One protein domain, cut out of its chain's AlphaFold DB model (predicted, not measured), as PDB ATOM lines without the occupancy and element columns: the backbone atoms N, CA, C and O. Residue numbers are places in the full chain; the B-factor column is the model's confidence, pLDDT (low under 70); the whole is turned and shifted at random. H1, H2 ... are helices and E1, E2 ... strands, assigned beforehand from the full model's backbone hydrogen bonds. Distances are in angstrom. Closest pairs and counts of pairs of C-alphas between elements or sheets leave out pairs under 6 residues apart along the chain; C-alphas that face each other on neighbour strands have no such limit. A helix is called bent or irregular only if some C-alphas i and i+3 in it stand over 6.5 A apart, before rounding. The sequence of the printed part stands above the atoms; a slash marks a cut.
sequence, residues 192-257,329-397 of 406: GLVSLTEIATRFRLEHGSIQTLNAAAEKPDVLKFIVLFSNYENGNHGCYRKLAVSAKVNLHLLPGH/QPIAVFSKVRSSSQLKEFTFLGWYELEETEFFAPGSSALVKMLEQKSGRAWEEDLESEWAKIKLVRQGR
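AT A GLANCE: This is residues 192 to 257 and 329 to 397 of the 406 residues of an uncharacterized protein of Aureobasidium melanogenum CBS 110374 (UniProt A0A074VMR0). What is the main picture? A five-stranded sheet, curled like part of a barrel, is bent at E4 into a V, with E1 and E3 in one wing and E5 and E2 in the other; H1 is by the first wing, H2 by the second, on opposite faces. What makes it up? Printed are 135 residues, under half in named elements, which run H1 E1 E2 E3 E4 H2 E5; the class is mixed, and so is the sheet, in order E1 E3 E4 E5 E2. It is compact, with a radius of gyration of the C-alphas of 15.6 A and spans of 41 by 33 by 31 A.

HOW THE PARTS SIT: How do the strands pair? E4, residues 346 to 360, bends by 92 degrees at residue 351, and forms an antiparallel hairpin with E3, residues 331 to 336, with N 335 and O 347 2.8 A apart. E4 is also antiparallel to E5, residues 387 to 394, with N 358 and O 389 2.9 A apart. Edge strand E1, residues 225 to 228, is parallel to E3, with N 226 and O 332 2.8 A apart, and edge strand E2, residues 242 to 248, is antiparallel to E5, with N 245 and O 390 2.8 A apart. Where are the helices? H1, residues 196 to 202, is on the sheet at a height of 9.8 A, and its closest C-alphas to E4 are Leu 196 and Phe 346, 7.5 A. H2, residues 365 to 375, is on the opposite face at 9.4 A, and its closest C-alphas to E4 are Leu 367 and Phe 360, 5.3 A. In both, every O i to N i+4 pair is within hydrogen-bond range.

IN THESE COORDINATES: Which elements are long? From first to last C-alpha, E4 measures 29.0 A, E5 22.4 A, E2 20.1 A, E3 16.5 A and H2 15.2 A. Where are the anchors? H1 begins at C-alpha 196 (259.573, 308.097, 389.210), and E5 ends at C-alpha 394 (270.898, 300.509, 405.952).

THE WHOLE: Is there a cut? Residues 258 to 328 are not printed, and C-alphas 257 and 329 are 17.6 A apart. Which links are long? H1 to E1, E1 to E2 and H2 to E5 are long. Where is confidence low? 45 residues are under 70, among them 207 to 222, 230 to 240 and 249 to 257.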
ATOM      1  N   GLY A 192     252.006 303.071 399.884       78.06
ATOM      2  CA  GLY A 192     253.471 303.126 399.879       78.06
ATOM      3  C   GLY A 192     254.117 303.172 398.493       78.06
ATOM      4  O   GLY A 192     255.343 303.199 398.414       78.06
ATOM      5  N   LEU A 193     253.330 303.145 397.408       86.69
ATOM      6  CA  LEU A 193     253.878 303.161 396.050       86.69
ATOM      7  C   LEU A 193     254.047 304.590 395.531       86.69
ATOM      8  O   LEU A 193     253.139 305.427 395.616       86.69
ATOM      9  N   VAL A 194     255.189 304.831 394.898       87.44
ATOM     10  CA  VAL A 194     255.539 306.095 394.252       87.44
ATOM     11  C   VAL A 194     255.910 305.906 392.792       87.44
ATOM     12  O   VAL A 194     256.307 304.826 392.349       87.44
ATOM     13  N   SER A 195     255.711 306.964 392.012       87.81
ATOM     14  CA  SER A 195     256.165 307.037 390.624       87.81
ATOM     15  C   SER A 195     257.572 307.634 390.559       87.81
ATOM     16  O   SER A 195     257.997 308.331 391.480       87.81
ATOM     17  N   LEU A 196     258.286 307.424 389.447       84.44
ATOM     18  CA  LEU A 196     259.573 308.097 389.210       84.44
ATOM     19  C   LEU A 196     259.444 309.621 389.264       84.44
ATOM     20  O   LEU A 196     260.329 310.289 389.786       84.44
ATOM     21  N   THR A 197     258.332 310.166 388.766       84.81
ATOM     22  CA  THR A 197     258.046 311.602 388.841       84.81
ATOM     23  C   THR A 197     257.921 312.064 390.290       84.81
ATOM     24  O   THR A 197     258.487 313.085 390.650       84.81
ATOM     25  N   GLU A 198     257.227 311.302 391.139       88.00
ATOM     26  CA  GLU A 198     257.085 311.633 392.559       88.00
ATOM     27  C   GLU A 198     258.432 311.575 393.296       88.00
ATOM     28  O   GLU A 198     258.731 312.469 394.086       88.00
ATOM     29  N   ILE A 199     259.270 310.576 392.990       86.75
ATOM     30  CA  ILE A 199     260.643 310.486 393.509       86.75
ATOM     31  C   ILE A 199     261.444 311.724 393.080       86.75
ATOM     32  O   ILE A 199     261.993 312.424 393.928       86.75
ATOM     33  N   ALA A 200     261.467 312.044 391.784       83.44
ATOM     34  CA  ALA A 200     262.209 313.188 391.256       83.44
ATOM     35  C   ALA A 200     261.793 314.513 391.919       83.44
ATOM     36  O   ALA A 200     262.655 315.280 392.357       83.44
ATOM     37  N   THR A 201     260.485 314.740 392.076       84.50
ATOM     38  CA  THR A 201     259.944 315.933 392.739       84.50
ATOM     39  C   THR A 201     260.403 316.040 394.193       84.50
ATOM     40  O   THR A 201     260.830 317.115 394.613       84.50
ATOM     41  N   ARG A 202     260.381 314.938 394.958       85.19
ATOM     42  CA  ARG A 202     260.825 314.924 396.368       85.19
ATOM     43  C   ARG A 202     262.297 315.299 396.512       85.19
ATOM     44  O   ARG A 202     262.658 316.080 397.386       85.19
ATOM     45  N   PHE A 203     263.142 314.841 395.591       81.25
ATOM     46  CA  PHE A 203     264.572 315.168 395.594       81.25
ATOM     47  C   PHE A 203     264.921 316.504 394.923       81.25
ATOM     48  O   PHE A 203     266.110 316.821 394.763       81.25
ATOM     49  N   ARG A 204     263.899 317.308 394.586       82.44
ATOM     50  CA  ARG A 204     264.014 318.606 393.905       82.44
ATOM     51  C   ARG A 204     264.820 318.505 392.611       82.44
ATOM     52  O   ARG A 204     265.628 319.380 392.311       82.44
ATOM     53  N   LEU A 205     264.640 317.405 391.883       75.56
ATOM     54  CA  LEU A 205     265.152 317.290 390.527       75.56
ATOM     55  C   LEU A 205     264.231 318.077 389.593       75.56
ATOM     56  O   LEU A 205     263.007 318.034 389.731       75.56
ATOM     57  N   GLU A 206     264.816 318.818 388.658       72.06
ATOM     58  CA  GLU A 206     264.038 319.506 387.630       72.06
ATOM     59  C   GLU A 206     263.289 318.478 386.765       72.06
ATOM     60  O   GLU A 206     263.732 317.345 386.563       72.06
ATOM     61  N   HIS A 207     262.108 318.845 386.267       59.12
ATOM     62  CA  HIS A 207     261.288 317.932 385.475       59.12
ATOM     63  C   HIS A 207     262.064 317.501 384.220       59.12
ATOM     64  O   HIS A 207     262.381 318.328 383.372       59.12
ATOM     65  N   GLY A 208     262.369 316.205 384.111       60.09
ATOM     66  CA  GLY A 208     263.155 315.644 383.005       60.09
ATOM     67  C   GLY A 208     264.652 315.465 383.284       60.09
ATOM     68  O   GLY A 208     265.338 314.904 382.436       60.09
ATOM     69  N   SER A 209     265.161 315.851 384.460       57.38
ATOM     70  CA  SER A 209     266.574 315.683 384.836       57.38
ATOM     71  C   SER A 209     266.804 314.555 385.847       57.38
ATOM     72  O   SER A 209     267.597 314.685 386.780       57.38
ATOM     73  N   ILE A 210     266.145 313.403 385.658       60.22
ATOM     74  CA  ILE A 210     266.589 312.176 386.340       60.22
ATOM     75  C   ILE A 210     267.921 311.780 385.711       60.22
ATOM     76  O   ILE A 210     267.989 311.071 384.709       60.22
ATOM     77  N   GLN A 211     268.983 312.320 386.291       54.97
ATOM     78  CA  GLN A 211     270.346 312.007 385.937       54.97
ATOM     79  C   GLN A 211     270.654 310.600 386.438       54.97
ATOM     80  O   GLN A 211     270.412 310.258 387.596       54.97
ATOM     81  N   THR A 212     271.142 309.755 385.538       58.38
ATOM     82  CA  THR A 212     271.697 308.459 385.916       58.38
ATOM     83  C   THR A 212     272.966 308.680 386.737       58.38
ATOM     84  O   THR A 212     273.540 309.766 386.729       58.38
ATOM     85  N   LEU A 213     273.447 307.644 387.424       56.72
ATOM     86  CA  LEU A 213     274.736 307.657 388.124       56.72
ATOM     87  C   LEU A 213     275.876 308.201 387.232       56.72
ATOM     88  O   LEU A 213     276.765 308.891 387.711       56.72
ATOM     89  N   ASN A 214     275.782 307.975 385.916       51.12
ATOM     90  CA  ASN A 214     276.721 308.489 384.915       51.12
ATOM     91  C   ASN A 214     276.650 310.007 384.703       51.12
ATOM     92  O   ASN A 214     277.637 310.592 384.283       51.12
ATOM     93  N   ALA A 215     275.513 310.648 384.970       50.69
ATOM     94  CA  ALA A 215     275.370 312.103 384.933       50.69
ATOM     95  C   ALA A 215     275.689 312.757 386.294       50.69
ATOM     96  O   ALA A 215     276.080 313.918 386.336       50.69
ATOM     97  N   ALA A 216     275.623 311.994 387.394       49.94
ATOM     98  CA  ALA A 216     276.101 312.428 388.712       49.94
ATOM     99  C   ALA A 216     277.639 312.516 388.809       49.94
ATOM    100  O   ALA A 216     278.150 313.134 389.739       49.94
ATOM    101  N   ALA A 217     278.356 311.952 387.830       51.16
ATOM    102  CA  ALA A 217     279.785 312.131 387.570       51.16
ATOM    103  C   ALA A 217     280.294 313.553 387.873       51.16
ATOM    104  O   ALA A 217     281.218 313.740 388.653       51.16
ATOM    105  N   GLU A 218     279.635 314.570 387.318       52.97
ATOM    106  CA  GLU A 218     280.061 315.969 387.448       52.97
ATOM    107  C   GLU A 218     279.907 316.530 388.879       52.97
ATOM    108  O   GLU A 218     280.496 317.564 389.202       52.97
ATOM    109  N   LYS A 219     279.091 315.891 389.734       57.19
ATOM    110  CA  LYS A 219     278.758 316.324 391.106       57.19
ATOM    111  C   LYS A 219     278.490 315.106 392.021       57.19
ATOM    112  O   LYS A 219     277.325 314.794 392.292       57.19
ATOM    113  N   PRO A 220     279.533 314.442 392.550       51.66
ATOM    114  CA  PRO A 220     279.411 313.186 393.309       51.66
ATOM    115  C   PRO A 220     278.685 313.321 394.623       51.66
ATOM    116  O   PRO A 220     277.977 312.405 395.036       51.66
ATOM    117  N   ASP A 221     278.826 314.488 395.248       54.75
ATOM    118  CA  ASP A 221     278.255 314.808 396.556       54.75
ATOM    119  C   ASP A 221     276.713 314.860 396.532       54.75
ATOM    120  O   ASP A 221     276.071 315.287 397.491       54.75
ATOM    121  N   VAL A 222     276.099 314.461 395.414       63.38
ATOM    122  CA  VAL A 222     274.687 314.649 395.091       63.38
ATOM    123  C   VAL A 222     273.995 313.322 394.763       63.38
ATOM    124  O   VAL A 222     272.848 313.342 394.312       63.38
ATOM    125  N   LEU A 223     274.613 312.152 394.990       73.69
ATOM    126  CA  LEU A 223     273.871 310.893 394.859       73.69
ATOM    127  C   LEU A 223     272.781 310.818 395.939       73.69
ATOM    128  O   LEU A 223     273.023 310.444 397.079       73.69
ATOM    129  N   LYS A 224     271.558 311.195 395.561       80.94
ATOM    130  CA  LYS A 224     270.418 311.309 396.480       80.94
ATOM    131  C   LYS A 224     269.602 310.026 396.590       80.94
ATOM    132  O   LYS A 224     269.058 309.735 397.653       80.94
ATOM    133  N   PHE A 225     269.469 309.274 395.496       84.56
ATOM    134  CA  PHE A 225     268.670 308.054 395.484       84.56
ATOM    135  C   PHE A 225     269.106 307.035 394.427       84.56
ATOM    136  O   PHE A 225     269.732 307.378 393.427       84.56
ATOM    137  N   ILE A 226     268.714 305.777 394.640       85.06
ATOM    138  CA  ILE A 226     268.916 304.641 393.736       85.06
ATOM    139  C   ILE A 226     267.565 303.979 393.457       85.06
ATOM    140  O   ILE A 226     266.766 303.756 394.369       85.06
ATOM    141  N   VAL A 227     267.320 303.626 392.192       84.94
ATOM    142  CA  VAL A 227     266.122 302.893 391.761       84.94
ATOM    143  C   VAL A 227     266.517 301.522 391.215       84.94
ATOM    144  O   VAL A 227     267.252 301.414 390.236       84.94
ATOM    145  N   LEU A 228     265.999 300.467 391.839       84.81
ATOM    146  CA  LEU A 228     266.260 299.070 391.507       84.81
ATOM    147  C   LEU A 228     265.124 298.549 390.616       84.81
ATOM    148  O   LEU A 228     263.978 298.457 391.054       84.81
ATOM    149  N   PHE A 229     265.423 298.191 389.366       73.88
ATOM    150  CA  PHE A 229     264.423 297.674 388.415       73.88
ATOM    151  C   PHE A 229     264.196 296.161 388.521       73.88
ATOM    152  O   PHE A 229     263.251 295.630 387.937       73.88
ATOM    153  N   SER A 230     265.035 295.457 389.277       69.62
ATOM    154  CA  SER A 230     264.856 294.041 389.559       69.62
ATOM    155  C   SER A 230     263.750 293.838 390.591       69.62
ATOM    156  O   SER A 230     263.838 294.343 391.705       69.62
ATOM    157  N   ASN A 231     262.747 293.052 390.223       60.34
ATOM    158  CA  ASN A 231     262.412 291.761 390.835       60.34
ATOM    159  C   ASN A 231     262.397 291.563 392.359       60.34
ATOM    160  O   ASN A 231     262.330 290.404 392.743       60.34
ATOM    161  N   TYR A 232     262.518 292.567 393.226       59.31
ATOM    162  CA  TYR A 232     262.911 292.338 394.625       59.31
ATOM    163  C   TYR A 232     261.775 291.808 395.519       59.31
ATOM    164  O   TYR A 232     261.829 291.932 396.730       59.31
ATOM    165  N   GLU A 233     260.731 291.222 394.929       53.03
ATOM    166  CA  GLU A 233     259.471 290.839 395.578       53.03
ATOM    167  C   GLU A 233     259.542 289.577 396.450       53.03
ATOM    168  O   GLU A 233     258.513 289.130 396.958       53.03
ATOM    169  N   ASN A 234     260.724 289.014 396.704       50.69
ATOM    170  CA  ASN A 234     260.852 287.921 397.669       50.69
ATOM    171  C   ASN A 234     260.886 288.466 399.112       50.69
ATOM    172  O   ASN A 234     261.895 288.428 399.808       50.69
ATOM    173  N   GLY A 235     259.736 288.987 399.545       46.88
ATOM    174  CA  GLY A 235     259.118 288.707 400.844       46.88
ATOM    175  C   GLY A 235     259.740 289.255 402.128       46.88
ATOM    176  O   GLY A 235     259.053 289.222 403.143       46.88
ATOM    177  N   ASN A 236     260.969 289.777 402.132       53.31
ATOM    178  CA  ASN A 236     261.611 290.231 403.374       53.31
ATOM    179  C   ASN A 236     262.290 291.605 403.252       53.31
ATOM    180  O   ASN A 236     263.408 291.826 403.713       53.31
ATOM    181  N   HIS A 237     261.584 292.552 402.627       52.88
ATOM    182  CA  HIS A 237     262.030 293.932 402.384       52.88
ATOM    183  C   HIS A 237     262.484 294.692 403.643       52.88
ATOM    184  O   HIS A 237     263.237 295.652 403.538       52.88
ATOM    185  N   GLY A 238     262.051 294.263 404.833       55.34
ATOM    186  CA  GLY A 238     262.439 294.879 406.101       55.34
ATOM    187  C   GLY A 238     263.814 294.466 406.635       55.34
ATOM    188  O   GLY A 238     264.282 295.104 407.572       55.34
ATOM    189  N   CYS A 239     264.469 293.439 406.079       53.72
ATOM    190  CA  CYS A 239     265.614 292.797 406.744       53.72
ATOM    191  C   CYS A 239     266.996 293.074 406.140       53.72
ATOM    192  O   CYS A 239     267.996 292.706 406.757       53.72
ATOM    193  N   TYR A 240     267.107 293.716 404.975       67.69
ATOM    194  CA  TYR A 240     268.419 293.893 404.346       67.69
ATOM    195  C   TYR A 240     269.181 295.051 404.985       67.69
ATOM    196  O   TYR A 240     269.045 296.215 404.604       67.69
ATOM    197  N   ARG A 241     269.985 294.701 405.994       79.88
ATOM    198  CA  ARG A 241     270.957 295.599 406.629       79.88
ATOM    199  C   ARG A 241     272.060 296.019 405.668       79.88
ATOM    200  O   ARG A 241     272.599 297.104 405.835       79.88
ATOM    201  N   LYS A 242     272.376 295.175 404.687       84.94
ATOM    202  CA  LYS A 242     273.389 295.421 403.663       84.94
ATOM    203  C   LYS A 242     272.813 295.152 402.278       84.94
ATOM    204  O   LYS A 242     272.002 294.241 402.114       84.94
ATOM    205  N   LEU A 243     273.219 295.956 401.305       84.88
ATOM    206  CA  LEU A 243     272.787 295.883 399.917       84.88
ATOM    207  C   LEU A 243     274.006 296.115 399.017       84.88
ATOM    208  O   LEU A 243     274.612 297.176 399.095       84.88
ATOM    209  N   ALA A 244     274.352 295.159 398.156       84.25
ATOM    210  CA  ALA A 244     275.380 295.365 397.138       84.25
ATOM    211  C   ALA A 244     274.728 295.554 395.766       84.25
ATOM    212  O   ALA A 244     273.903 294.744 395.354       84.25
ATOM    213  N   VAL A 245     275.092 296.625 395.066       83.12
ATOM    214  CA  VAL A 245     274.558 297.008 393.756       83.12
ATOM    215  C   VAL A 245     275.696 297.083 392.751       83.12
ATOM    216  O   VAL A 245     276.607 297.886 392.925       83.12
ATOM    217  N   SER A 246     275.618 296.304 391.672       81.31
ATOM    218  CA  SER A 246     276.570 296.422 390.558       81.31
ATOM    219  C   SER A 246     275.970 297.226 389.409       81.31
ATOM    220  O   SER A 246     274.933 296.831 388.859       81.31
ATOM    221  N   ALA A 247     276.641 298.307 389.016       80.50
ATOM    222  CA  ALA A 247     276.221 299.214 387.952       80.50
ATOM    223  C   ALA A 247     277.334 299.409 386.911       80.50
ATOM    224  O   ALA A 247     278.515 299.401 387.257       80.50
ATOM    225  N   LYS A 248     276.939 299.602 385.643       77.12
ATOM    226  CA  LYS A 248     277.815 300.192 384.622       77.12
ATOM    227  C   LYS A 248     278.029 301.642 384.984       77.12
ATOM    228  O   LYS A 248     277.047 302.336 385.274       77.12
ATOM    229  N   VAL A 249     279.271 302.084 384.962       68.12
ATOM    230  CA  VAL A 249     279.617 303.385 385.506       68.12
ATOM    231  C   VAL A 249     280.640 304.107 384.659       68.12
ATOM    232  O   VAL A 249     281.582 303.499 384.190       68.12
ATOM    233  N   ASN A 250     280.488 305.424 384.561       59.31
ATOM    234  CA  ASN A 250     281.588 306.338 384.240       59.31
ATOM    235  C   ASN A 250     282.143 306.949 385.540       59.31
ATOM    236  O   ASN A 250     282.385 308.149 385.626       59.31
ATOM    237  N   LEU A 251     282.207 306.162 386.621       53.00
ATOM    238  CA  LEU A 251     282.449 306.676 387.973       53.00
ATOM    239  C   LEU A 251     283.893 307.166 388.185       53.00
ATOM    240  O   LEU A 251     284.129 307.836 389.187       53.00
ATOM    241  N   HIS A 252     284.820 306.926 387.247       50.75
ATOM    242  CA  HIS A 252     286.107 307.639 387.186       50.75
ATOM    243  C   HIS A 252     285.953 309.165 387.180       50.75
ATOM    244  O   HIS A 252     286.896 309.898 387.456       50.75
ATOM    245  N   LEU A 253     284.756 309.658 386.860       44.91
ATOM    246  CA  LEU A 253     284.428 311.072 386.886       44.91
ATOM    247  C   LEU A 253     284.055 311.594 388.284       44.91
ATOM    248  O   LEU A 253     283.918 312.805 388.426       44.91
ATOM    249  N   LEU A 254     283.884 310.745 389.311       44.94
ATOM    250  CA  LEU A 254     283.564 311.234 390.653       44.94
ATOM    251  C   LEU A 254     284.806 311.764 391.402       44.94
ATOM    252  O   LEU A 254     285.748 311.002 391.628       44.94
ATOM    253  N   PRO A 255     284.796 313.021 391.897       39.91
ATOM    254  CA  PRO A 255     285.750 313.527 392.875       39.91
ATOM    255  C   PRO A 255     286.105 312.559 394.006       39.91
ATOM    256  O   PRO A 255     285.239 312.037 394.704       39.91
ATOM    257  N   GLY A 256     287.412 312.366 394.196       52.91
ATOM    258  CA  GLY A 256     287.993 311.475 395.205       52.91
ATOM    259  C   GLY A 256     288.241 310.043 394.726       52.91
ATOM    260  O   GLY A 256     288.861 309.268 395.453       52.91
ATOM    261  N   HIS A 257     287.813 309.699 393.512       52.12
ATOM    262  CA  HIS A 257     288.077 308.413 392.873       52.12
ATOM    263  C   HIS A 257     288.922 308.615 391.612       52.12
ATOM    264  O   HIS A 257     288.488 308.328 390.499       52.12
ATOM    265  N   GLN A 329     275.539 312.390 402.690       77.06
ATOM    266  CA  GLN A 329     274.100 312.329 402.866       77.06
ATOM    267  C   GLN A 329     273.616 310.891 402.647       77.06
ATOM    268  O   GLN A 329     274.135 310.198 401.770       77.06
ATOM    269  N   PRO A 330     272.622 310.434 403.426       84.62
ATOM    270  CA  PRO A 330     272.034 309.126 403.211       84.62
ATOM    271  C   PRO A 330     271.363 309.062 401.833       84.62
ATOM    272  O   PRO A 330     270.750 310.022 401.362       84.62
ATOM    273  N   ILE A 331     271.455 307.894 401.208       86.19
ATOM    274  CA  ILE A 331     270.934 307.584 399.882       86.19
ATOM    275  C   ILE A 331     269.583 306.888 400.046       86.19
ATOM    276  O   ILE A 331     269.472 305.858 400.718       86.19
ATOM    277  N   ALA A 332     268.540 307.423 399.419       89.31
ATOM    278  CA  ALA A 332     267.232 306.778 399.395       89.31
ATOM    279  C   ALA A 332     267.197 305.639 398.370       89.31
ATOM    280  O   ALA A 332     267.552 305.829 397.209       89.31
ATOM    281  N   VAL A 333     266.720 304.457 398.755       88.19
ATOM    282  CA  VAL A 333     266.652 303.306 397.841       88.19
ATOM    283  C   VAL A 333     265.204 302.927 397.552       88.19
ATOM    284  O   VAL A 333     264.388 302.784 398.464       88.19
ATOM    285  N   PHE A 334     264.889 302.727 396.274       88.56
ATOM    286  CA  PHE A 334     263.567 302.343 395.786       88.56
ATOM    287  C   PHE A 334     263.642 301.051 394.971       88.56
ATOM    288  O   PHE A 334     264.534 300.904 394.144       88.56
ATOM    289  N   SER A 335     262.682 300.139 395.128       87.25
ATOM    290  CA  SER A 335     262.563 298.927 394.304       87.25
ATOM    291  C   SER A 335     261.303 298.935 393.452       87.25
ATOM    292  O   SER A 335     260.218 299.245 393.951       87.25
ATOM    293  N   LYS A 336     261.426 298.512 392.194       85.31
ATOM    294  CA  LYS A 336     260.299 298.285 391.294       85.31
ATOM    295  C   LYS A 336     259.490 297.057 391.729       85.31
ATOM    296  O   LYS A 336     260.015 295.954 391.859       85.31
ATOM    297  N   VAL A 337     258.191 297.253 391.896       82.62
ATOM    298  CA  VAL A 337     257.161 296.240 392.151       82.62
ATOM    299  C   VAL A 337     256.629 295.754 390.796       82.62
ATOM    300  O   VAL A 337     256.441 296.571 389.888       82.62
ATOM    301  N   ARG A 338     256.386 294.444 390.615       72.25
ATOM    302  CA  ARG A 338     255.742 293.902 389.398       72.25
ATOM    303  C   ARG A 338     254.271 294.300 389.392       72.25
ATOM    304  O   ARG A 338     253.392 293.481 389.642       72.25
ATOM    305  N   SER A 339     253.972 295.552 389.077       63.94
ATOM    306  CA  SER A 339     252.607 295.939 388.748       63.94
ATOM    307  C   SER A 339     252.478 296.066 387.242       63.94
ATOM    308  O   SER A 339     253.136 296.886 386.620       63.94
ATOM    309  N   SER A 340     251.631 295.239 386.639       58.59
ATOM    310  CA  SER A 340     251.419 295.216 385.189       58.59
ATOM    311  C   SER A 340     250.557 296.377 384.671       58.59
ATOM    312  O   SER A 340     250.204 296.375 383.495       58.59
ATOM    313  N   SER A 341     250.130 297.322 385.521       61.81
ATOM    314  CA  SER A 341     249.124 298.322 385.127       61.81
ATOM    315  C   SER A 341     249.128 299.657 385.884       61.81
ATOM    316  O   SER A 341     248.202 300.446 385.687       61.81
ATOM    317  N   GLN A 342     250.104 299.944 386.753       65.44
ATOM    318  CA  GLN A 342     250.066 301.148 387.596       65.44
ATOM    319  C   GLN A 342     251.122 302.186 387.206       65.44
ATOM    320  O   GLN A 342     252.261 301.854 386.928       65.44
ATOM    321  N   LEU A 343     250.748 303.470 387.276       69.69
ATOM    322  CA  LEU A 343     251.668 304.612 387.133       69.69
ATOM    323  C   LEU A 343     252.664 304.730 388.305       69.69
ATOM    324  O   LEU A 343     253.672 305.431 388.209       69.69
ATOM    325  N   LYS A 344     252.353 304.082 389.433       77.38
ATOM    326  CA  LYS A 344     253.171 304.018 390.645       77.38
ATOM    327  C   LYS A 344     253.692 302.594 390.779       77.38
ATOM    328  O   LYS A 344     252.917 301.679 391.038       77.38
ATOM    329  N   GLU A 345     254.991 302.421 390.571       85.88
ATOM    330  CA  GLU A 345     255.623 301.098 390.497       85.88
ATOM    331  C   GLU A 345     256.741 300.916 391.523       85.88
ATOM    332  O   GLU A 345     257.300 299.832 391.604       85.88
ATOM    333  N   PHE A 346     257.090 301.936 392.307       87.38
ATOM    334  CA  PHE A 346     258.265 301.883 393.172       87.38
ATOM    335  C   PHE A 346     257.875 301.892 394.643       87.38
ATOM    336  O   PHE A 346     257.045 302.692 395.066       87.38
ATOM    337  N   THR A 347     258.497 301.012 395.420       87.62
ATOM    338  CA  THR A 347     258.416 301.004 396.885       87.62
ATOM    339  C   THR A 347     259.722 301.528 397.449       87.62
ATOM    340  O   THR A 347     260.792 301.142 396.985       87.62
ATOM    341  N   PHE A 348     259.643 302.387 398.456       87.75
ATOM    342  CA  PHE A 348     260.816 302.825 399.199       87.75
ATOM    343  C   PHE A 348     261.285 301.739 400.165       87.75
ATOM    344  O   PHE A 348     260.502 301.242 400.974       87.75
ATOM    345  N   LEU A 349     262.559 301.372 400.062       86.19
ATOM    346  CA  LEU A 349     263.195 300.357 400.903       86.19
ATOM    347  C   LEU A 349     263.808 300.965 402.168       86.19
ATOM    348  O   LEU A 349     263.866 300.310 403.208       86.19
ATOM    349  N   GLY A 350     264.249 302.220 402.091       88.25
ATOM    350  CA  GLY A 350     264.834 302.931 403.218       88.25
ATOM    351  C   GLY A 350     266.001 303.824 402.830       88.25
ATOM    352  O   GLY A 350     266.336 303.988 401.653       88.25
ATOM    353  N   TRP A 351     266.616 304.382 403.867       89.31
ATOM    354  CA  TRP A 351     267.835 305.173 403.795       89.31
ATOM    355  C   TRP A 351     269.060 304.297 404.010       89.31
ATOM    356  O   TRP A 351     269.091 303.464 404.923       89.31
ATOM    357  N   TYR A 352     270.064 304.505 403.170       88.44
ATOM    358  CA  TYR A 352     271.309 303.756 403.177       88.44
ATOM    359  C   TYR A 352     272.503 304.702 403.215       88.44
ATOM    360  O   TYR A 352     272.466 305.795 402.661       88.44
ATOM    361  N   GLU A 353     273.573 304.262 403.850       86.56
ATOM    362  CA  GLU A 353     274.877 304.904 403.823       86.56
ATOM    363  C   GLU A 353     275.799 304.102 402.902       86.56
ATOM    364  O   GLU A 353     275.670 302.879 402.779       86.56
ATOM    365  N   LEU A 354     276.711 304.800 402.230       84.56
ATOM    366  CA  LEU A 354     277.732 304.171 401.404       84.56
ATOM    367  C   LEU A 354     278.777 303.516 402.316       84.56
ATOM    368  O   LEU A 354     279.452 304.211 403.070       84.56
ATOM    369  N   GLU A 355     278.887 302.187 402.259       84.44
ATOM    370  CA  GLU A 355     279.872 301.419 403.033       84.44
ATOM    371  C   GLU A 355     281.172 301.268 402.243       84.44
ATOM    372  O   GLU A 355     282.251 301.541 402.759       84.44
ATOM    373  N   GLU A 356     281.070 300.850 400.981       83.75
ATOM    374  CA  GLU A 356     282.231 300.533 400.151       83.75
ATOM    375  C   GLU A 356     281.885 300.677 398.666       83.75
ATOM    376  O   GLU A 356     280.777 300.339 398.246       83.75
ATOM    377  N   THR A 357     282.849 301.123 397.863       82.50
ATOM    378  CA  THR A 357     282.751 301.116 396.399       82.50
ATOM    379  C   THR A 357     283.971 300.407 395.833       82.50
ATOM    380  O   THR A 357     285.101 300.816 396.086       82.50
ATOM    381  N   GLU A 358     283.741 299.357 395.051       85.88
ATOM    382  CA  GLU A 358     284.774 298.598 394.350       85.88
ATOM    383  C   GLU A 358     284.650 298.847 392.844       85.88
ATOM    384  O   GLU A 358     283.567 298.687 392.277       85.88
ATOM    385  N   PHE A 359     285.750 299.241 392.200       84.81
ATOM    386  CA  PHE A 359     285.807 299.526 390.765       84.81
ATOM    387  C   PHE A 359     286.433 298.371 389.993       84.81
ATOM    388  O   PHE A 359     287.480 297.849 390.372       84.81
ATOM    389  N   PHE A 360     285.837 298.038 388.855       85.12
ATOM    390  CA  PHE A 360     286.330 297.013 387.951       85.12
ATOM    391  C   PHE A 360     286.716 297.645 386.618       85.12
ATOM    392  O   PHE A 360     285.863 298.195 385.916       85.12
ATOM    393  N   ALA A 361     288.000 297.539 386.265       85.56
ATOM    394  CA  ALA A 361     288.478 297.958 384.954       85.56
ATOM    395  C   ALA A 361     287.852 297.113 383.833       85.56
ATOM    396  O   ALA A 361     287.613 295.909 384.041       85.56
ATOM    397  N   PRO A 362     287.674 297.707 382.637       88.62
ATOM    398  CA  PRO A 362     287.288 296.980 381.438       88.62
ATOM    399  C   PRO A 362     288.208 295.775 381.200       88.62
ATOM    400  O   PRO A 362     289.421 295.848 381.399       88.62
ATOM    401  N   GLY A 363     287.627 294.634 380.833       85.88
ATOM    402  CA  GLY A 363     288.350 293.385 380.561       85.88
ATOM    403  C   GLY A 363     289.069 292.736 381.756       85.88
ATOM    404  O   GLY A 363     289.690 291.686 381.584       85.88
ATOM    405  N   SER A 364     288.999 293.306 382.964       90.06
ATOM    406  CA  SER A 364     289.686 292.744 384.132       90.06
ATOM    407  C   SER A 364     289.115 291.380 384.537       90.06
ATOM    408  O   SER A 364     287.916 291.116 384.436       90.06
ATOM    409  N   SER A 365     289.961 290.490 385.062       91.50
ATOM    410  CA  SER A 365     289.514 289.162 385.518       91.50
ATOM    411  C   SER A 365     288.512 289.238 386.680       91.50
ATOM    412  O   SER A 365     287.663 288.359 386.826       91.50
ATOM    413  N   ALA A 366     288.582 290.298 387.491       88.94
ATOM    414  CA  ALA A 366     287.606 290.597 388.532       88.94
ATOM    415  C   ALA A 366     286.243 290.991 387.936       88.94
ATOM    416  O   ALA A 366     285.220 290.458 388.375       88.94
ATOM    417  N   LEU A 367     286.231 291.828 386.886       89.00
ATOM    418  CA  LEU A 367     285.017 292.172 386.143       89.00
ATOM    419  C   LEU A 367     284.348 290.926 385.558       89.00
ATOM    420  O   LEU A 367     283.149 290.722 385.744       89.00
ATOM    421  N   VAL A 368     285.137 290.072 384.902       90.19
ATOM    422  CA  VAL A 368     284.672 288.801 384.327       90.19
ATOM    423  C   VAL A 368     283.987 287.953 385.397       90.19
ATOM    424  O   VAL A 368     282.831 287.578 385.225       90.19
ATOM    425  N   LYS A 369     284.647 287.719 386.540       90.38
ATOM    426  CA  LYS A 369     284.078 286.924 387.641       90.38
ATOM    427  C   LYS A 369     282.762 287.504 388.160       90.38
ATOM    428  O   LYS A 369     281.806 286.756 388.358       90.38
ATOM    429  N   MET A 370     282.703 288.819 388.374       88.31
ATOM    430  CA  MET A 370     281.485 289.492 388.836       88.31
ATOM    431  C   MET A 370     280.350 289.353 387.808       88.31
ATOM    432  O   MET A 370     279.214 289.040 388.168       88.31
ATOM    433  N   LEU A 371     280.633 289.569 386.522       87.19
ATOM    434  CA  LEU A 371     279.626 289.480 385.469       87.19
ATOM    435  C   LEU A 371     279.167 288.041 385.194       87.19
ATOM    436  O   LEU A 371     277.985 287.826 384.924       87.19
ATOM    437  N   GLU A 372     280.058 287.056 385.302       87.62
ATOM    438  CA  GLU A 372     279.719 285.633 385.211       87.62
ATOM    439  C   GLU A 372     278.741 285.223 386.313       87.62
ATOM    440  O   GLU A 372     277.741 284.555 386.033       87.62
ATOM    441  N   GLN A 373     278.989 285.670 387.550       83.62
ATOM    442  CA  GLN A 373     278.086 285.448 388.683       83.62
ATOM    443  C   GLN A 373     276.718 286.110 388.462       83.62
ATOM    444  O   GLN A 373     275.688 285.535 388.815       83.62
ATOM    445  N   LYS A 374     276.700 287.295 387.840       75.31
ATOM    446  CA  LYS A 374     275.502 288.127 387.669       75.31
ATOM    447  C   LYS A 374     274.620 287.728 386.482       75.31
ATOM    448  O   LYS A 374     273.400 287.647 386.614       75.31
ATOM    449  N   SER A 375     275.207 287.567 385.301       69.69
ATOM    450  CA  SER A 375     274.477 287.695 384.030       69.69
ATOM    451  C   SER A 375     274.292 286.371 383.288       69.69
ATOM    452  O   SER A 375     273.572 286.324 382.289       69.69
ATOM    453  N   GLY A 376     274.919 285.288 383.752       69.25
ATOM    454  CA  GLY A 376     274.782 283.939 383.205       69.25
ATOM    455  C   GLY A 376     275.356 283.742 381.791       69.25
ATOM    456  O   GLY A 376     276.187 282.857 381.617       69.25
ATOM    457  N   ARG A 377     274.903 284.490 380.765       60.97
ATOM    458  CA  ARG A 377     275.240 284.225 379.345       60.97
ATOM    459  C   ARG A 377     275.365 285.426 378.385       60.97
ATOM    460  O   ARG A 377     275.485 285.193 377.191       60.97
ATOM    461  N   ALA A 378     275.333 286.676 378.842       71.31
ATOM    462  CA  ALA A 378     275.387 287.834 377.930       71.31
ATOM    463  C   ALA A 378     276.215 288.998 378.493       71.31
ATOM    464  O   ALA A 378     275.764 290.135 378.507       71.31
ATOM    465  N   TRP A 379     277.395 288.693 379.030       81.88
ATOM    466  CA  TRP A 379     278.254 289.686 379.679       81.88
ATOM    467  C   TRP A 379     279.468 290.111 378.850       81.88
ATOM    468  O   TRP A 379     280.196 291.002 379.266       81.88
ATOM    469  N   GLU A 380     279.703 289.504 377.688       84.19
ATOM    470  CA  GLU A 380     280.884 289.803 376.865       84.19
ATOM    471  C   GLU A 380     280.888 291.268 376.393       84.19
ATOM    472  O   GLU A 380     281.899 291.949 376.529       84.19
ATOM    473  N   GLU A 381     279.734 291.793 375.965       81.38
ATOM    474  CA  GLU A 381     279.552 293.211 375.594       81.38
ATOM    475  C   GLU A 381     279.702 294.168 376.793       81.38
ATOM    476  O   GLU A 381     279.941 295.364 376.637       81.38
ATOM    477  N   ASP A 382     279.569 293.649 378.015       82.69
ATOM    478  CA  ASP A 382     279.686 294.431 379.241       82.69
ATOM    479  C   ASP A 382     281.144 294.587 379.700       82.69
ATOM    480  O   ASP A 382     281.402 295.430 380.560       82.69
ATOM    481  N   LEU A 383     282.086 293.824 379.129       86.00
ATOM    482  CA  LEU A 383     283.514 293.878 379.469       86.00
ATOM    483  C   LEU A 383     284.209 295.136 378.969       86.00
ATOM    484  O   LEU A 383     285.231 295.519 379.532       86.00
ATOM    485  N   GLU A 384     283.685 295.750 377.912       84.44
ATOM    486  CA  GLU A 384     284.231 296.982 377.338       84.44
ATOM    487  C   GLU A 384     283.887 298.212 378.188       84.44
ATOM    488  O   GLU A 384     284.434 299.291 377.987       84.44
ATOM    489  N   SER A 385     282.960 298.058 379.137       81.50
ATOM    490  CA  SER A 385     282.528 299.125 380.032       81.50
ATOM    491  C   SER A 385     283.215 299.025 381.388       81.50
ATOM    492  O   SER A 385     283.515 297.939 381.879       81.50
ATOM    493  N   GLU A 386     283.378 300.170 382.039       82.19
ATOM    494  CA  GLU A 386     283.693 300.224 383.460       82.19
ATOM    495  C   GLU A 386     282.479 299.846 384.313       82.19
ATOM    496  O   GLU A 386     281.322 300.176 384.012       82.19
ATOM    497  N   TRP A 387     282.759 299.164 385.420       85.44
ATOM    498  CA  TRP A 387     281.750 298.746 386.381       85.44
ATOM    499  C   TRP A 387     282.164 299.104 387.798       85.44
ATOM    500  O   TRP A 387     283.345 299.137 388.133       85.44
ATOM    501  N   ALA A 388     281.168 299.307 388.653       84.62
ATOM    502  CA  ALA A 388     281.378 299.383 390.086       84.62
ATOM    503  C   ALA A 388     280.381 298.514 390.839       84.62
ATOM    504  O   ALA A 388     279.211 298.409 390.454       84.62
ATOM    505  N   LYS A 389     280.857 297.941 391.942       86.75
ATOM    506  CA  LYS A 389     280.051 297.310 392.983       86.75
ATOM    507  C   LYS A 389     279.989 298.259 394.171       86.75
ATOM    508  O   LYS A 389     281.001 298.610 394.764       86.75
ATOM    509  N   ILE A 390     278.778 298.678 394.494       84.75
ATOM    510  CA  ILE A 390     278.471 299.661 395.525       84.75
ATOM    511  C   ILE A 390     277.826 298.909 396.684       84.75
ATOM    512  O   ILE A 390     276.724 298.377 396.531       84.75
ATOM    513  N   LYS A 391     278.501 298.842 397.829       87.44
ATOM    514  CA  LYS A 391     277.960 298.284 399.070       87.44
ATOM    515  C   LYS A 391     277.342 299.398 399.900       87.44
ATOM    516  O   LYS A 391     277.948 300.436 400.159       87.44
ATOM    517  N   LEU A 392     276.108 299.161 400.304       87.69
ATOM    518  CA  LEU A 392     275.254 300.091 401.014       87.69
ATOM    519  C   LEU A 392     274.819 299.445 402.326       87.69
ATOM    520  O   LEU A 392     274.359 298.302 402.334       87.69
ATOM    521  N   VAL A 393     274.901 300.187 403.425       89.25
ATOM    522  CA  VAL A 393     274.424 299.750 404.742       89.25
ATOM    523  C   VAL A 393     273.188 300.544 405.104       89.25
ATOM    524  O   VAL A 393     273.157 301.765 404.993       89.25
ATOM    525  N   ARG A 394     272.135 299.857 405.536       88.75
ATOM    526  CA  ARG A 394     270.898 300.509 405.952       88.75
ATOM    527  C   ARG A 394     271.156 301.338 407.204       88.75
ATOM    528  O   ARG A 394     271.691 300.826 408.190       88.75
ATOM    529  N   GLN A 395     270.716 302.590 407.195       86.50
ATOM    530  CA  GLN A 395     270.854 303.459 408.352       86.50
ATOM    531  C   GLN A 395     269.976 302.923 409.494       86.50
ATOM    532  O   GLN A 395     268.753 302.854 409.386       86.50
ATOM    533  N   GLY A 396     270.602 302.519 410.601       71.62
ATOM    534  CA  GLY A 396     269.919 301.875 411.734       71.62
ATOM    535  C   GLY A 396     269.015 302.800 412.560       71.62
ATOM    536  O   GLY A 396     268.436 302.367 413.555       71.62
ATOM    537  N   ARG A 397     268.897 304.080 412.192       56.41
ATOM    538  CA  ARG A 397     268.067 305.053 412.904       56.41
ATOM    539  C   ARG A 397     266.706 305.150 412.220       56.41
ATOM    540  O   ARG A 397     266.577 305.764 411.172       56.41
TER     541      ARG A 397